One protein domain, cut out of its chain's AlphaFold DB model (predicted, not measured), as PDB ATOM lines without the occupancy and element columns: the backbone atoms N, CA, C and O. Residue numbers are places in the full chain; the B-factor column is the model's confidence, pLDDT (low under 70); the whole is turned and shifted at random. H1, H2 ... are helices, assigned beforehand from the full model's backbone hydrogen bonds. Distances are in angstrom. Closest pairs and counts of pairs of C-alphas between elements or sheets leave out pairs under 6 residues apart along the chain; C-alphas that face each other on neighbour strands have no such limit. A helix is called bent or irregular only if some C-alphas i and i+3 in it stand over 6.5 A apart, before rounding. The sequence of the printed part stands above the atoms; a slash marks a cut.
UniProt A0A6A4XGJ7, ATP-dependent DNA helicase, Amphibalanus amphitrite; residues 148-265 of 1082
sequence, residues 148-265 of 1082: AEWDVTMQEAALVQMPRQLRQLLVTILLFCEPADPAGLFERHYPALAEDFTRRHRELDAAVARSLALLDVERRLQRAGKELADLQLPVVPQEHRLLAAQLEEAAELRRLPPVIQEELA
ATOM      1  N   ALA A 148     159.970 207.039 198.088       71.81
ATOM      2  CA  ALA A 148     160.778 206.881 196.876       71.81
ATOM      3  C   ALA A 148     161.247 205.429 196.649       71.81
ATOM      4  O   ALA A 148     161.272 204.951 195.515       71.81
ATOM      5  N   GLU A 149     161.554 204.702 197.728       70.75
ATOM      6  CA  GLU A 149     161.945 203.286 197.681       70.75
ATOM      7  C   GLU A 149     160.800 202.386 197.173       70.75
ATOM      8  O   GLU A 149     161.032 201.428 196.429       70.75
ATOM      9  N   TRP A 150     159.546 202.716 197.507       80.31
ATOM     10  CA  TRP A 150     158.361 201.976 197.064       80.31
ATOM     11  C   TRP A 150     158.007 202.275 195.609       80.31
ATOM     12  O   TRP A 150     157.599 201.365 194.887       80.31
ATOM     13  N   ASP A 151     158.214 203.512 195.153       78.44
ATOM     14  CA  ASP A 151     158.039 203.880 193.746       78.44
ATOM     15  C   ASP A 151     159.026 203.147 192.827       78.44
ATOM     16  O   ASP A 151     158.604 202.583 191.815       78.44
ATOM     17  N   VAL A 152     160.307 203.070 193.209       68.88
ATOM     18  CA  VAL A 152     161.320 202.277 192.487       68.88
ATOM     19  C   VAL A 152     160.962 200.787 192.520       68.88
ATOM     20  O   VAL A 152     160.910 200.144 191.473       68.88
ATOM     21  N   THR A 153     160.602 200.249 193.693       72.44
ATOM     22  CA  THR A 153     160.181 198.841 193.848       72.44
ATOM     23  C   THR A 153     159.008 198.479 192.926       72.44
ATOM     24  O   THR A 153     158.982 197.401 192.325       72.44
ATOM     25  N   MET A 154     158.022 199.371 192.795       83.44
ATOM     26  CA  MET A 154     156.860 199.164 191.928       83.44
ATOM     27  C   MET A 154     157.208 199.292 190.437       83.44
ATOM     28  O   MET A 154     156.694 198.503 189.640       83.44
ATOM     29  N   GLN A 155     158.110 200.206 190.058       77.81
ATOM     30  CA  GLN A 155     158.626 200.331 188.686       77.81
ATOM     31  C   GLN A 155     159.388 199.074 188.249       77.81
ATOM     32  O   GLN A 155     159.061 198.493 187.214       77.81
ATOM     33  N   GLU A 156     160.342 198.600 189.056       66.88
ATOM     34  CA  GLU A 156     161.101 197.373 188.778       66.88
ATOM     35  C   GLU A 156     160.178 196.155 188.656       66.88
ATOM     36  O   GLU A 156     160.267 195.369 187.708       66.88
ATOM     37  N   ALA A 157     159.231 196.010 189.590       67.31
ATOM     38  CA  ALA A 157     158.264 194.927 189.544       67.31
ATOM     39  C   ALA A 157     157.390 194.989 188.281       67.31
ATOM     40  O   ALA A 157     157.079 193.937 187.712       67.31
ATOM     41  N   ALA A 158     157.011 196.185 187.813       77.12
ATOM     42  CA  ALA A 158     156.177 196.374 186.625       77.12
ATOM     43  C   ALA A 158     156.844 195.919 185.317       77.12
ATOM     44  O   ALA A 158     156.141 195.652 184.340       77.12
ATOM     45  N   LEU A 159     158.167 195.744 185.290       67.12
ATOM     46  CA  LEU A 159     158.868 195.147 184.150       67.12
ATOM     47  C   LEU A 159     158.648 193.625 184.069       67.12
ATOM     48  O   LEU A 159     158.539 193.074 182.975       67.12
ATOM     49  N   VAL A 160     158.531 192.939 185.214       58.84
ATOM     50  CA  VAL A 160     158.618 191.465 185.295       58.84
ATOM     51  C   VAL A 160     157.374 190.751 185.843       58.84
ATOM     52  O   VAL A 160     157.243 189.542 185.655       58.84
ATOM     53  N   GLN A 161     156.443 191.449 186.504       63.38
ATOM     54  CA  GLN A 161     155.278 190.838 187.162       63.38
ATOM     55  C   GLN A 161     153.950 191.132 186.453       63.38
ATOM     56  O   GLN A 161     153.660 192.257 186.042       63.38
ATOM     57  N   MET A 162     153.071 190.130 186.362       75.12
ATOM     58  CA  MET A 162     151.726 190.327 185.803       75.12
ATOM     59  C   MET A 162     150.890 191.280 186.684       75.12
ATOM     60  O   MET A 162     151.069 191.273 187.901       75.12
ATOM     61  N   PRO A 163     149.910 192.030 186.139       82.62
ATOM     62  CA  PRO A 163     149.133 193.025 186.901       82.62
ATOM     63  C   PRO A 163     148.502 192.491 188.199       82.62
ATOM     64  O   PRO A 163     148.515 193.157 189.231       82.62
ATOM     65  N   ARG A 164     148.039 191.232 188.202       83.25
ATOM     66  CA  ARG A 164     147.525 190.543 189.401       83.25
ATOM     67  C   ARG A 164     148.580 190.348 190.506       83.25
ATOM     68  O   ARG A 164     148.225 190.334 191.682       83.25
ATOM     69  N   GLN A 165     149.847 190.162 190.136       80.00
ATOM     70  CA  GLN A 165     150.976 190.053 191.066       80.00
ATOM     71  C   GLN A 165     151.436 191.440 191.531       80.00
ATOM     72  O   GLN A 165     151.666 191.610 192.721       80.00
ATOM     73  N   LEU A 166     151.427 192.451 190.655       84.56
ATOM     74  CA  LEU A 166     151.663 193.849 191.042       84.56
ATOM     75  C   LEU A 166     150.642 194.341 192.078       84.56
ATOM     76  O   LEU A 166     151.025 194.914 193.092       84.56
ATOM     77  N   ARG A 167     149.351 194.024 191.898       93.69
ATOM     78  CA  ARG A 167     148.309 194.302 192.905       93.69
ATOM     79  C   ARG A 167     148.554 193.561 194.224       93.69
ATOM     80  O   ARG A 167     148.190 194.066 195.279       93.69
ATOM     81  N   GLN A 168     149.196 192.391 194.190       88.62
ATOM     82  CA  GLN A 168     149.593 191.672 195.401       88.62
ATOM     83  C   GLN A 168     150.817 192.303 196.083       88.62
ATOM     84  O   GLN A 168     150.826 192.387 197.308       88.62
ATOM     85  N   LEU A 169     151.812 192.760 195.315       85.50
ATOM     86  CA  LEU A 169     152.988 193.466 195.827       85.50
ATOM     87  C   LEU A 169     152.596 194.798 196.474       85.50
ATOM     88  O   LEU A 169     153.002 195.051 197.605       85.50
ATOM     89  N   LEU A 170     151.741 195.587 195.816       90.56
ATOM     90  CA  LEU A 170     151.198 196.818 196.389       90.56
ATOM     91  C   LEU A 170     150.502 196.539 197.727       90.56
ATOM     92  O   LEU A 170     150.787 197.207 198.711       90.56
ATOM     93  N   VAL A 171     149.644 195.514 197.803       89.88
ATOM     94  CA  VAL A 171     148.992 195.114 199.064       89.88
ATOM     95  C   VAL A 171     150.008 194.705 200.136       89.88
ATOM     96  O   VAL A 171     149.813 195.017 201.304       89.88
ATOM     97  N   THR A 172     151.110 194.047 199.770       82.44
ATOM     98  CA  THR A 172     152.199 193.739 200.707       82.44
ATOM     99  C   THR A 172     152.885 195.014 201.220       82.44
ATOM    100  O   THR A 172     153.066 195.137 202.428       82.44
ATOM    101  N   ILE A 173     153.194 195.986 200.355       82.25
ATOM    102  CA  ILE A 173     153.764 197.285 200.766       82.25
ATOM    103  C   ILE A 173     152.784 198.023 201.696       82.25
ATOM    104  O   ILE A 173     153.145 198.424 202.798       82.25
ATOM    105  N   LEU A 174     151.508 198.110 201.311       85.75
ATOM    106  CA  LEU A 174     150.449 198.756 202.092       85.75
ATOM    107  C   LEU A 174     150.237 198.141 203.488       85.75
ATOM    108  O   LEU A 174     149.913 198.863 204.426       85.75
ATOM    109  N   LEU A 175     150.383 196.819 203.632       80.94
ATOM    110  CA  LEU A 175     150.142 196.113 204.899       80.94
ATOM    111  C   LEU A 175     151.359 196.055 205.832       80.94
ATOM    112  O   LEU A 175     151.166 195.923 207.039       80.94
ATOM    113  N   PHE A 176     152.584 196.098 205.297       77.62
ATOM    114  CA  PHE A 176     153.803 195.815 206.072       77.62
ATOM    115  C   PHE A 176     154.859 196.928 206.048       77.62
ATOM    116  O   PHE A 176     155.794 196.867 206.844       77.62
ATOM    117  N   CYS A 177     154.731 197.919 205.162       73.06
ATOM    118  CA  CYS A 177     155.729 198.975 204.961       73.06
ATOM    119  C   CYS A 177     155.219 200.390 205.294       73.06
ATOM    120  O   CYS A 177     156.001 201.327 205.204       73.06
ATOM    121  N   GLU A 178     153.941 200.537 205.673       72.81
ATOM    122  CA  GLU A 178     153.296 201.797 206.109       72.81
ATOM    123  C   GLU A 178     153.689 203.049 205.274       72.81
ATOM    124  O   GLU A 178     154.194 204.021 205.840       72.81
ATOM    125  N   PRO A 179     153.469 203.054 203.937       78.50
ATOM    126  CA  PRO A 179     153.856 204.174 203.072       78.50
ATOM    127  C   PRO A 179     153.193 205.502 203.479       78.50
ATOM    128  O   PRO A 179     152.057 205.535 203.960       78.50
ATOM    129  N   ALA A 180     153.908 206.607 203.268       76.75
ATOM    130  CA  ALA A 180     153.544 207.953 203.709       76.75
ATOM    131  C   ALA A 180     152.431 208.616 202.870       76.75
ATOM    132  O   ALA A 180     151.749 209.522 203.365       76.75
ATOM    133  N   ASP A 181     152.253 208.175 201.623       79.69
ATOM    134  CA  ASP A 181     151.171 208.515 200.696       79.69
ATOM    135  C   ASP A 181     150.685 207.253 199.936       79.69
ATOM    136  O   ASP A 181     151.012 207.037 198.761       79.69
ATOM    137  N   PRO A 182     149.871 206.396 200.589       85.38
ATOM    138  CA  PRO A 182     149.328 205.177 199.984       85.38
ATOM    139  C   PRO A 182     148.496 205.435 198.719       85.38
ATOM    140  O   PRO A 182     148.500 204.627 197.788       85.38
ATOM    141  N   ALA A 183     147.771 206.558 198.694       86.44
ATOM    142  CA  ALA A 183     146.902 206.944 197.592       86.44
ATOM    143  C   ALA A 183     147.718 207.360 196.370       86.44
ATOM    144  O   ALA A 183     147.510 206.814 195.288       86.44
ATOM    145  N   GLY A 184     148.692 208.259 196.537       86.44
ATOM    146  CA  GLY A 184     149.580 208.643 195.449       86.44
ATOM    147  C   GLY A 184     150.417 207.475 194.935       86.44
ATOM    148  O   GLY A 184     150.610 207.380 193.725       86.44
ATOM    149  N   LEU A 185     150.851 206.548 195.800       89.06
ATOM    150  CA  LEU A 185     151.523 205.321 195.356       89.06
ATOM    151  C   LEU A 185     150.596 204.462 194.473       89.06
ATOM    152  O   LEU A 185     151.027 203.970 193.431       89.06
ATOM    153  N   PHE A 186     149.311 204.316 194.817       93.56
ATOM    154  CA  PHE A 186     148.355 203.656 193.920       93.56
ATOM    155  C   PHE A 186     148.190 204.419 192.595       93.56
ATOM    156  O   PHE A 186     148.303 203.797 191.540       93.56
ATOM    157  N   GLU A 187     147.979 205.741 192.613       91.50
ATOM    158  CA  GLU A 187     147.778 206.528 191.384       91.50
ATOM    159  C   GLU A 187     148.992 206.496 190.443       91.50
ATOM    160  O   GLU A 187     148.818 206.393 189.228       91.50
ATOM    161  N   ARG A 188     150.222 206.531 190.974       91.56
ATOM    162  CA  ARG A 188     151.448 206.480 190.156       91.56
ATOM    163  C   ARG A 188     151.603 205.152 189.407       91.56
ATOM    164  O   ARG A 188     152.106 205.151 188.286       91.56
ATOM    165  N   HIS A 189     151.119 204.042 189.974       92.75
ATOM    166  CA  HIS A 189     151.285 202.693 189.406       92.75
ATOM    167  C   HIS A 189     149.996 202.073 188.841       92.75
ATOM    168  O   HIS A 189     150.055 200.994 188.240       92.75
ATOM    169  N   TYR A 190     148.834 202.732 188.966       92.56
ATOM    170  CA  TYR A 190     147.545 202.179 188.523       92.56
ATOM    171  C   TYR A 190     147.523 201.684 187.062       92.56
ATOM    172  O   TYR A 190     146.902 200.644 186.835       92.56
ATOM    173  N   PRO A 191     148.196 202.312 186.069       92.00
ATOM    174  CA  PRO A 191     148.152 201.831 184.686       92.00
ATOM    175  C   PRO A 191     148.728 200.414 184.535       92.00
ATOM    176  O   PRO A 191     148.112 199.557 183.899       92.00
ATOM    177  N   ALA A 192     149.851 200.121 185.202       88.50
ATOM    178  CA  ALA A 192     150.443 198.781 185.242       88.50
ATOM    179  C   ALA A 192     149.618 197.799 186.100       88.50
ATOM    180  O   ALA A 192     149.599 196.594 185.834       88.50
ATOM    181  N   LEU A 193     148.900 198.310 187.107       91.50
ATOM    182  CA  LEU A 193     147.972 197.536 187.937       91.50
ATOM    183  C   LEU A 193     146.636 197.237 187.240       91.50
ATOM    184  O   LEU A 193     145.975 196.292 187.657       91.50
ATOM    185  N   ALA A 194     146.223 197.995 186.223       89.88
ATOM    186  CA  ALA A 194     144.925 197.861 185.544       89.88
ATOM    187  C   ALA A 194     144.998 197.193 184.156       89.88
ATOM    188  O   ALA A 194     143.972 196.789 183.610       89.88
ATOM    189  N   GLU A 195     146.203 197.018 183.613       86.69
ATOM    190  CA  GLU A 195     146.486 196.494 182.270       86.69
ATOM    191  C   GLU A 195     145.734 195.195 181.902       86.69
ATOM    192  O   GLU A 195     145.295 195.042 180.761       86.69
ATOM    193  N   ASP A 196     145.524 194.258 182.839       83.25
ATOM    194  CA  ASP A 196     144.799 193.014 182.538       83.25
ATOM    195  C   ASP A 196     143.279 193.201 182.406       83.25
ATOM    196  O   ASP A 196     142.637 192.405 181.720       83.25
ATOM    197  N   PHE A 197     142.702 194.250 182.998       81.94
ATOM    198  CA  PHE A 197     141.308 194.639 182.771       81.94
ATOM    199  C   PHE A 197     141.165 195.363 181.432       81.94
ATOM    200  O   PHE A 197     140.384 194.918 180.589       81.94
ATOM    201  N   THR A 198     142.004 196.377 181.184       83.69
ATOM    202  CA  THR A 198     142.053 197.137 179.920       83.69
ATOM    203  C   THR A 198     142.263 196.223 178.708       83.69
ATOM    204  O   THR A 198     141.675 196.422 177.648       83.69
ATOM    205  N   ARG A 199     143.072 195.162 178.852       74.19
ATOM    206  CA  ARG A 199     143.309 194.192 177.774       74.19
ATOM    207  C   ARG A 199     142.147 193.220 177.549       74.19
ATOM    208  O   ARG A 199     141.913 192.850 176.398       74.19
ATOM    209  N   ARG A 200     141.463 192.760 178.606       69.50
ATOM    210  CA  ARG A 200     140.312 191.838 178.482       69.50
ATOM    211  C   ARG A 200     139.071 192.535 177.934       69.50
ATOM    212  O   ARG A 200     138.290 191.899 177.234       69.50
ATOM    213  N   HIS A 201     138.914 193.820 178.235       72.81
ATOM    214  CA  HIS A 201     137.760 194.620 177.857       72.81
ATOM    215  C   HIS A 201     138.252 195.941 177.251       72.81
ATOM    216  O   HIS A 201     138.286 196.971 177.917       72.81
ATOM    217  N   ARG A 202     138.662 195.891 175.975       67.12
ATOM    218  CA  ARG A 202     139.241 197.035 175.237       67.12
ATOM    219  C   ARG A 202     138.317 198.256 175.120       67.12
ATOM    220  O   ARG A 202     138.785 199.322 174.745       67.12
ATOM    221  N   GLU A 203     137.032 198.075 175.403       73.00
ATOM    222  CA  GLU A 203     135.983 199.097 175.347       73.00
ATOM    223  C   GLU A 203     135.743 199.787 176.704       73.00
ATOM    224  O   GLU A 203     134.968 200.736 176.773       73.00
ATOM    225  N   LEU A 204     136.391 199.338 177.791       76.00
ATOM    226  CA  LEU A 204     136.277 200.002 179.092       76.00
ATOM    227  C   LEU A 204     137.123 201.272 179.150       76.00
ATOM    228  O   LEU A 204     138.307 201.266 178.811       76.00
ATOM    229  N   ASP A 205     136.525 202.328 179.696       82.50
ATOM    230  CA  ASP A 205     137.233 203.556 180.031       82.50
ATOM    231  C   ASP A 205     138.311 203.335 181.116       82.50
ATOM    232  O   ASP A 205     138.210 202.459 181.987       82.50
ATOM    233  N   ALA A 206     139.348 204.174 181.090       81.06
ATOM    234  CA  ALA A 206     140.462 204.133 182.026       81.06
ATOM    235  C   ALA A 206     140.015 204.329 183.488       81.06
ATOM    236  O   ALA A 206     140.583 203.691 184.380       81.06
ATOM    237  N   ALA A 207     138.975 205.134 183.755       82.06
ATOM    238  CA  ALA A 207     138.436 205.304 185.108       82.06
ATOM    239  C   ALA A 207     137.773 204.019 185.638       82.06
ATOM    240  O   ALA A 207     137.899 203.692 186.827       82.06
ATOM    241  N   VAL A 208     137.131 203.247 184.754       83.50
ATOM    242  CA  VAL A 208     136.566 201.929 185.076       83.50
ATOM    243  C   VAL A 208     137.693 200.926 185.321       83.50
ATOM    244  O   VAL A 208     137.698 200.255 186.351       83.50
ATOM    245  N   ALA A 209     138.700 200.863 184.444       86.06
ATOM    246  CA  ALA A 209     139.842 199.958 184.605       86.06
ATOM    247  C   ALA A 209     140.636 200.228 185.904       86.06
ATOM    248  O   ALA A 209     140.976 199.288 186.630       86.06
ATOM    249  N   ARG A 210     140.852 201.506 186.254       91.81
ATOM    250  CA  ARG A 210     141.408 201.941 187.550       91.81
ATOM    251  C   ARG A 210     140.559 201.444 188.722       91.81
ATOM    252  O   ARG A 210     141.094 200.905 189.689       91.81
ATOM    253  N   SER A 211     139.239 201.580 188.617       90.19
ATOM    254  CA  SER A 211     138.292 201.133 189.644       90.19
ATOM    255  C   SER A 211     138.307 199.610 189.825       90.19
ATOM    256  O   SER A 211     138.344 199.134 190.956       90.19
ATOM    257  N   LEU A 212     138.377 198.831 188.740       86.69
ATOM    258  CA  LEU A 212     138.503 197.367 188.787       86.69
ATOM    259  C   LEU A 212     139.817 196.908 189.440       86.69
ATOM    260  O   LEU A 212     139.823 195.957 190.227       86.69
ATOM    261  N   ALA A 213     140.927 197.604 189.170       90.81
ATOM    262  CA  ALA A 213     142.196 197.354 189.851       90.81
ATOM    263  C   ALA A 213     142.097 197.626 191.361       90.81
ATOM    264  O   ALA A 213     142.572 196.814 192.158       90.81
ATOM    265  N   LEU A 214     141.427 198.715 191.751       92.12
ATOM    266  CA  LEU A 214     141.222 199.085 193.152       92.12
ATOM    267  C   LEU A 214     140.287 198.104 193.889       92.12
ATOM    268  O   LEU A 214     140.558 197.767 195.037       92.12
ATOM    269  N   LEU A 215     139.275 197.537 193.218       89.31
ATOM    270  CA  LEU A 215     138.415 196.473 193.768       89.31
ATOM    271  C   LEU A 215     139.148 195.130 193.970       89.31
ATOM    272  O   LEU A 215     138.864 194.400 194.919       89.31
ATOM    273  N   ASP A 216     140.109 194.762 193.110       88.50
ATOM    274  CA  ASP A 216     140.962 193.581 193.356       88.50
ATOM    275  C   ASP A 216     142.009 193.833 194.459       88.50
ATOM    276  O   ASP A 216     142.436 192.876 195.101       88.50
ATOM    277  N   VAL A 217     142.388 195.091 194.721       91.19
ATOM    278  CA  VAL A 217     143.184 195.491 195.900       91.19
ATOM    279  C   VAL A 217     142.331 195.437 197.175       91.19
ATOM    280  O   VAL A 217     142.735 194.797 198.144       91.19
ATOM    281  N   GLU A 218     141.116 195.990 197.159       90.88
ATOM    282  CA  GLU A 218     140.156 195.947 198.273       90.88
ATOM    283  C   GLU A 218     139.865 194.506 198.723       90.88
ATOM    284  O   GLU A 218     140.060 194.171 199.891       90.88
ATOM    285  N   ARG A 219     139.537 193.601 197.787       85.19
ATOM    286  CA  ARG A 219     139.308 192.169 198.080       85.19
ATOM    287  C   ARG A 219     140.519 191.439 198.678       85.19
ATOM    288  O   ARG A 219     140.365 190.347 199.229       85.19
ATOM    289  N   ARG A 220     141.734 191.985 198.549       87.00
ATOM    290  CA  ARG A 220     142.953 191.441 199.176       87.00
ATOM    291  C   ARG A 220     143.182 192.036 200.559       87.00
ATOM    292  O   ARG A 220     143.536 191.285 201.462       87.00
ATOM    293  N   LEU A 221     142.939 193.335 200.728       83.44
ATOM    294  CA  LEU A 221     143.005 194.028 202.018       83.44
ATOM    295  C   LEU A 221     141.959 193.488 203.004       83.44
ATOM    296  O   LEU A 221     142.293 193.218 204.156       83.44
ATOM    297  N   GLN A 222     140.747 193.184 202.533       84.00
ATOM    298  CA  GLN A 222     139.688 192.568 203.342       84.00
ATOM    299  C   GLN A 222     140.128 191.237 203.981       84.00
ATOM    300  O   GLN A 222     139.772 190.951 205.120       84.00
ATOM    301  N   ARG A 223     140.987 190.449 203.313       77.88
ATOM    302  CA  ARG A 223     141.552 189.198 203.871       77.88
ATOM    303  C   ARG A 223     142.538 189.428 205.021       77.88
ATOM    304  O   ARG A 223     142.852 188.484 205.737       77.88
ATOM    305  N   ALA A 224     143.034 190.652 205.171       72.19
ATOM    306  CA  ALA A 224     143.857 191.107 206.286       72.19
ATOM    307  C   ALA A 224     143.054 191.947 207.305       72.19
ATOM    308  O   ALA A 224     143.656 192.563 208.182       72.19
ATOM    309  N   GLY A 225     141.718 191.991 207.194       80.56
ATOM    310  CA  GLY A 225     140.858 192.799 208.065       80.56
ATOM    311  C   GLY A 225     141.040 194.306 207.865       80.56
ATOM    312  O   GLY A 225     141.040 195.052 208.842       80.56
ATOM    313  N   LYS A 226     141.273 194.738 206.618       78.69
ATOM    314  CA  LYS A 226     141.514 196.135 206.237       78.69
ATOM    315  C   LYS A 226     140.587 196.594 205.118       78.69
ATOM    316  O   LYS A 226     140.421 195.892 204.121       78.69
ATOM    317  N   GLU A 227     140.054 197.801 205.253       83.88
ATOM    318  CA  GLU A 227     139.287 198.486 204.207       83.88
ATOM    319  C   GLU A 227     140.148 199.516 203.455       83.88
ATOM    320  O   GLU A 227     141.227 199.901 203.907       83.88
ATOM    321  N   LEU A 228     139.669 200.010 202.305       84.94
ATOM    322  CA  LEU A 228     140.346 201.089 201.565       84.94
ATOM    323  C   LEU A 228     140.505 202.359 202.426       84.94
ATOM    324  O   LEU A 228     141.552 203.008 202.395       84.94
ATOM    325  N   ALA A 229     139.498 202.666 203.253       80.31
ATOM    326  CA  ALA A 229     139.492 203.820 204.148       80.31
ATOM    327  C   ALA A 229     140.575 203.750 205.245       80.31
ATOM    328  O   ALA A 229     141.173 204.777 205.566       80.31
ATOM    329  N   ASP A 230     140.895 202.555 205.766       77.94
ATOM    330  CA  ASP A 230     141.959 202.358 206.772       77.94
ATOM    331  C   ASP A 230     143.346 202.791 206.279       77.94
ATOM    332  O   ASP A 230     144.250 203.029 207.084       77.94
ATOM    333  N   LEU A 231     143.525 202.812 204.957       79.81
ATOM    334  CA  LEU A 231     144.780 203.082 204.264       79.81
ATOM    335  C   LEU A 231     144.693 204.344 203.396       79.81
ATOM    336  O   LEU A 231     145.557 204.558 202.556       79.81
ATOM    337  N   GLN A 232     143.665 205.180 203.598       81.38
ATOM    338  CA  GLN A 232     143.464 206.449 202.880       81.38
ATOM    339  C   GLN A 232     143.366 206.289 201.346       81.38
ATOM    340  O   GLN A 232     143.587 207.243 200.604       81.38
ATOM    341  N   LEU A 233     143.014 205.092 200.858       87.00
ATOM    342  CA  LEU A 233     142.858 204.810 199.430       87.00
ATOM    343  C   LEU A 233     141.520 205.354 198.885       87.00
ATOM    344  O   LEU A 233     140.554 205.486 199.642       87.00
ATOM    345  N   PRO A 234     141.423 205.646 197.571       85.12
ATOM    346  CA  PRO A 234     140.205 206.191 196.974       85.12
ATOM    347  C   PRO A 234     138.989 205.265 197.129       85.12
ATOM    348  O   PRO A 234     139.096 204.047 197.001       85.12
ATOM    349  N   VAL A 235     137.801 205.838 197.332       82.31
ATOM    350  CA  VAL A 235     136.541 205.075 197.330       82.31
ATOM    351  C   VAL A 235     136.137 204.753 195.888       82.31
ATOM    352  O   VAL A 235     136.205 205.613 195.010       82.31
ATOM    353  N   VAL A 236     135.699 203.516 195.637       87.56
ATOM    354  CA  VAL A 236     135.233 203.082 194.311       87.56
ATOM    355  C   VAL A 236     133.748 203.433 194.115       87.56
ATOM    356  O   VAL A 236     132.940 203.058 194.967       87.56
ATOM    357  N   PRO A 237     133.354 204.086 193.000       88.12
ATOM    358  CA  PRO A 237     131.951 204.355 192.677       88.12
ATOM    359  C   PRO A 237     131.077 203.094 192.614       88.12
ATOM    360  O   PRO A 237     131.496 202.045 192.115       88.12
ATOM    361  N   GLN A 238     129.829 203.204 193.077       80.94
ATOM    362  CA  GLN A 238     128.892 202.073 193.143       80.94
ATOM    363  C   GLN A 238     128.540 201.511 191.753       80.94
ATOM    364  O   GLN A 238     128.399 200.301 191.593       80.94
ATOM    365  N   GLU A 239     128.471 202.367 190.736       82.81
ATOM    366  CA  GLU A 239     128.290 201.981 189.329       82.81
ATOM    367  C   GLU A 239     129.409 201.043 188.832       82.81
ATOM    368  O   GLU A 239     129.135 199.997 188.243       82.81
ATOM    369  N   HIS A 240     130.670 201.334 189.174       86.19
ATOM    370  CA  HIS A 240     131.813 200.489 188.823       86.19
ATOM    371  C   HIS A 240     131.823 199.167 189.607       86.19
ATOM    372  O   HIS A 240     132.293 198.160 189.083       86.19
ATOM    373  N   ARG A 241     131.277 199.138 190.833       83.00
ATOM    374  CA  ARG A 241     131.085 197.897 191.609       83.00
ATOM    375  C   ARG A 241     130.056 196.966 190.965       83.00
ATOM    376  O   ARG A 241     130.309 195.768 190.871       83.00
ATOM    377  N   LEU A 242     128.936 197.509 190.487       78.56
ATOM    378  CA  LEU A 242     127.908 196.738 189.777       78.56
ATOM    379  C   LEU A 242     128.442 196.187 188.446       78.56
ATOM    380  O   LEU A 242     128.304 194.996 188.173       78.56
ATOM    381  N   LEU A 243     129.134 197.024 187.667       78.31
ATOM    382  CA  LEU A 243     129.769 196.610 186.415       78.31
ATOM    383  C   LEU A 243     130.845 195.531 186.640       78.31
ATOM    384  O   LEU A 243     130.933 194.578 185.868       78.31
ATOM    385  N   ALA A 244     131.631 195.624 187.718       76.44
ATOM    386  CA  ALA A 244     132.610 194.596 188.078       76.44
ATOM    387  C   ALA A 244     131.962 193.218 188.290       76.44
ATOM    388  O   ALA A 244     132.473 192.222 187.780       76.44
ATOM    389  N   ALA A 245     130.827 193.165 188.997       71.38
ATOM    390  CA  ALA A 245     130.097 191.922 189.242       71.38
ATOM    391  C   ALA A 245     129.566 191.301 187.937       71.38
ATOM    392  O   ALA A 245     129.783 190.114 187.695       71.38
ATOM    393  N   GLN A 246     128.969 192.113 187.057       71.62
ATOM    394  CA  GLN A 246     128.478 191.675 185.741       71.62
ATOM    395  C   GLN A 246     129.603 191.113 184.853       71.62
ATOM    396  O   GLN A 246     129.432 190.097 184.175       71.62
ATOM    397  N   LEU A 247     130.779 191.751 184.864       70.50
ATOM    398  CA  LEU A 247     131.940 191.286 184.101       70.50
ATOM    399  C   LEU A 247     132.536 189.988 184.665       70.50
ATOM    400  O   LEU A 247     133.031 189.173 183.883       70.50
ATOM    401  N   GLU A 248     132.486 189.772 185.985       64.00
ATOM    402  CA  GLU A 248     132.903 188.506 186.603       64.00
ATOM    403  C   GLU A 248     131.910 187.372 186.299       64.00
ATOM    404  O   GLU A 248     132.343 186.305 185.866       64.00
ATOM    405  N   GLU A 249     130.599 187.610 186.388       58.88
ATOM    406  CA  GLU A 249     129.554 186.642 186.016       58.88
ATOM    407  C   GLU A 249     129.682 186.198 184.546       58.88
ATOM    408  O   GLU A 249     129.803 185.004 184.246       58.88
ATOM    409  N   ALA A 250     129.805 187.158 183.623       60.31
ATOM    410  CA  ALA A 250     130.033 186.887 182.204       60.31
ATOM    411  C   ALA A 250     131.402 186.236 181.912       60.31
ATOM    412  O   ALA A 250     131.619 185.725 180.807       60.31
ATOM    413  N   ALA A 251     132.357 186.278 182.846       57.47
ATOM    414  CA  ALA A 251     133.646 185.599 182.734       57.47
ATOM    415  C   ALA A 251     133.624 184.178 183.319       57.47
ATOM    416  O   ALA A 251     134.371 183.337 182.820       57.47
ATOM    417  N   GLU A 252     132.793 183.892 184.325       51.53
ATOM    418  CA  GLU A 252     132.578 182.531 184.835       51.53
ATOM    419  C   GLU A 252     131.721 181.699 183.870       51.53
ATOM    420  O   GLU A 252     132.100 180.572 183.557       51.53
ATOM    421  N   LEU A 253     130.657 182.268 183.282       47.94
ATOM    422  CA  LEU A 253     129.866 181.610 182.223       47.94
ATOM    423  C   LEU A 253     130.753 181.118 181.066       47.94
ATOM    424  O   LEU A 253     130.677 179.956 180.668       47.94
ATOM    425  N   ARG A 254     131.690 181.959 180.607       52.56
ATOM    426  CA  ARG A 254     132.675 181.623 179.558       52.56
ATOM    427  C   ARG A 254     133.707 180.552 179.951       52.56
ATOM    428  O   ARG A 254     134.466 180.118 179.087       52.56
ATOM    429  N   ARG A 255     133.768 180.126 181.219       44.78
ATOM    430  CA  ARG A 255     134.623 179.016 181.691       44.78
ATOM    431  C   ARG A 255     133.881 177.687 181.813       44.78
ATOM    432  O   ARG A 255     134.535 176.664 182.015       44.78
ATOM    433  N   LEU A 256     132.551 177.684 181.712       41.09
ATOM    434  CA  LEU A 256     131.756 176.456 181.742       41.09
ATOM    435  C   LEU A 256     131.950 175.639 180.446       41.09
ATOM    436  O   LEU A 256     132.262 176.219 179.407       41.09
ATOM    437  N   PRO A 257     131.773 174.304 180.472       40.44
ATOM    438  CA  PRO A 257     131.757 173.476 179.263       40.44
ATOM    439  C   PRO A 257     130.673 173.923 178.261       40.44
ATOM    440  O   PRO A 257     129.591 174.297 178.713       40.44
ATOM    441  N   PRO A 258     130.895 173.817 176.931       39.44
ATOM    442  CA  PRO A 258     129.955 174.307 175.912       39.44
ATOM    443  C   PRO A 258     128.520 173.790 176.069       39.44
ATOM    444  O   PRO A 258     127.592 174.582 176.048       39.44
ATOM    445  N   VAL A 259     128.348 172.498 176.367       38.88
ATOM    446  CA  VAL A 259     127.027 171.875 176.581       38.88
ATOM    447  C   VAL A 259     126.237 172.561 177.708       38.88
ATOM    448  O   VAL A 259     125.034 172.741 177.605       38.88
ATOM    449  N   ILE A 260     126.908 173.011 178.776       41.34
ATOM    450  CA  ILE A 260     126.247 173.723 179.886       41.34
ATOM    451  C   ILE A 260     125.942 175.181 179.501       41.34
ATOM    452  O   ILE A 260     124.995 175.763 180.018       41.34
ATOM    453  N   GLN A 261     126.716 175.776 178.588       42.44
ATOM    454  CA  GLN A 261     126.397 177.092 178.026       42.44
ATOM    455  C   GLN A 261     125.171 177.010 177.101       42.44
ATOM    456  O   GLN A 261     124.332 177.902 177.148       42.44
ATOM    457  N   GLU A 262     125.046 175.936 176.316       47.09
ATOM    458  CA  GLU A 262     123.913 175.667 175.419       47.09
ATOM    459  C   GLU A 262     122.609 175.409 176.204       47.09
ATOM    460  O   GLU A 262     121.607 176.071 175.949       47.09
ATOM    461  N   GLU A 263     122.638 174.554 177.234       44.81
ATOM    462  CA  GLU A 263     121.482 174.278 178.116       44.81
ATOM    463  C   GLU A 263     120.992 175.509 178.908       44.81
ATOM    464  O   GLU A 263     119.826 175.596 179.288       44.81
ATOM    465  N   LEU A 264     121.865 176.490 179.166       44.47
ATOM    466  CA  LEU A 264     121.510 177.744 179.847       44.47
ATOM    467  C   LEU A 264     121.106 178.872 178.878       44.47
ATOM    468  O   LEU A 264     120.750 179.960 179.335       44.47
ATOM    469  N   ALA A 265     121.142 178.624 177.565       45.22
ATOM    470  CA  ALA A 265     120.884 179.601 176.506       45.22
ATOM    471  C   ALA A 265     119.517 179.414 175.813       45.22
ATOM    472  O   ALA A 265     119.375 179.712 174.626       45.22
TER     473      ALA A 265
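AT A GLANCE: This is residues 148 to 265 of the 1082 residues of the protein "ATP-dependent DNA helicase" of Amphibalanus amphitrite (UniProt A0A6A4XGJ7). Three helices, H1, H2 and H3, make an up-and-down bundle, and a fourth, H4, crosses H2 and H3 on the side away from H1. H5 begins on H4 and leads away from the bundle to the small helix H6 at the far end; residues 254 to 260 stick out. The printed part has 118 residues with six named helices, H1 to H6 in that order along the chain, and no named strand; its class is all helix. It is only just compact, close to loose, with a radius of gyration of the C-alphas of 15.9 A, and elongated, spanning 53 by 29 by 25 A.

IN THESE COORDINATES: H1 is residues 148 to 160, beginning at C-alpha 148 at (160.778, 206.881, 196.876), and measures 19.4 A from first to last C-alpha. H2 is residues 163 to 176, 19.9 A. H3 is residues 182 to 200, 26.9 A; it is irregular, with C-alphas 188 and 191 7.9 A apart, and has a kink of 54 degrees near residue 189. H4 is residues 206 to 224, 27.7 A, beginning at (140.462, 204.133, 182.026). H5 is residues 238 to 253, 23.2 A. H6 is residues 258 to 263, ending at C-alpha 263 at (121.482, 174.278, 178.116).

HOW THE PARTS SIT: H1, H2 and H3 form a bundle, up and down, each running against the one before it. H1 and H2 are a hairpin and touch at a shallow tilt of 25 degrees, closest at the C-alphas of Ala 158 and Leu 166, 6.8 A apart. H2 and H3 are also a hairpin, at a shallow tilt of 21 degrees, closest at the C-alphas of Pro 163 and Leu 193, 4.8 A apart. H3 touches H1 with residues 185 to 192 alone, closest at the C-alphas of Ala 158 and Ala 192, 6.4 A apart. H4 touches H2 with residues 213 to 221 alone, at a steep tilt of 49 degrees, closest at the C-alphas of Arg 167 and Val 217, 6.1 A apart. H4 touches H3 with residues 206 to 213 alone, and H3 touches H4 with residues 190 to 198 alone, at a steep tilt of 68 degrees, only just short of about perpendicular, closest at the C-alphas of Ala 194 and Ala 213, 5.1 A apart. H5 touches H4 with residues 240 to 244 alone, about perpendicular at 82 degrees, closest at the C-alphas of Val 208 and His 240, 6.2 A apart. H6 touches no helix and is close to H5 but not clearly touching, with the C-alphas of Leu 253 and Gln 261 7.1 A apart. Every O i to N i+4 pair is within hydrogen-bond range in H2, H5 and H6, against 8 of 9 in H1, 11 of 15 in H3 and 12 of 15 in H4.

THE WHOLE: The two C-alphas farthest apart, those of Ala 148 and Glu 263, are 54.4 A apart. The printed part has no cut. The link from H4 to H5, residues 225 to 237, is long; the others are tight. The mean pLDDT of the printed part is 76.5, and 26 residues are under 70, among them residues 248 to 265.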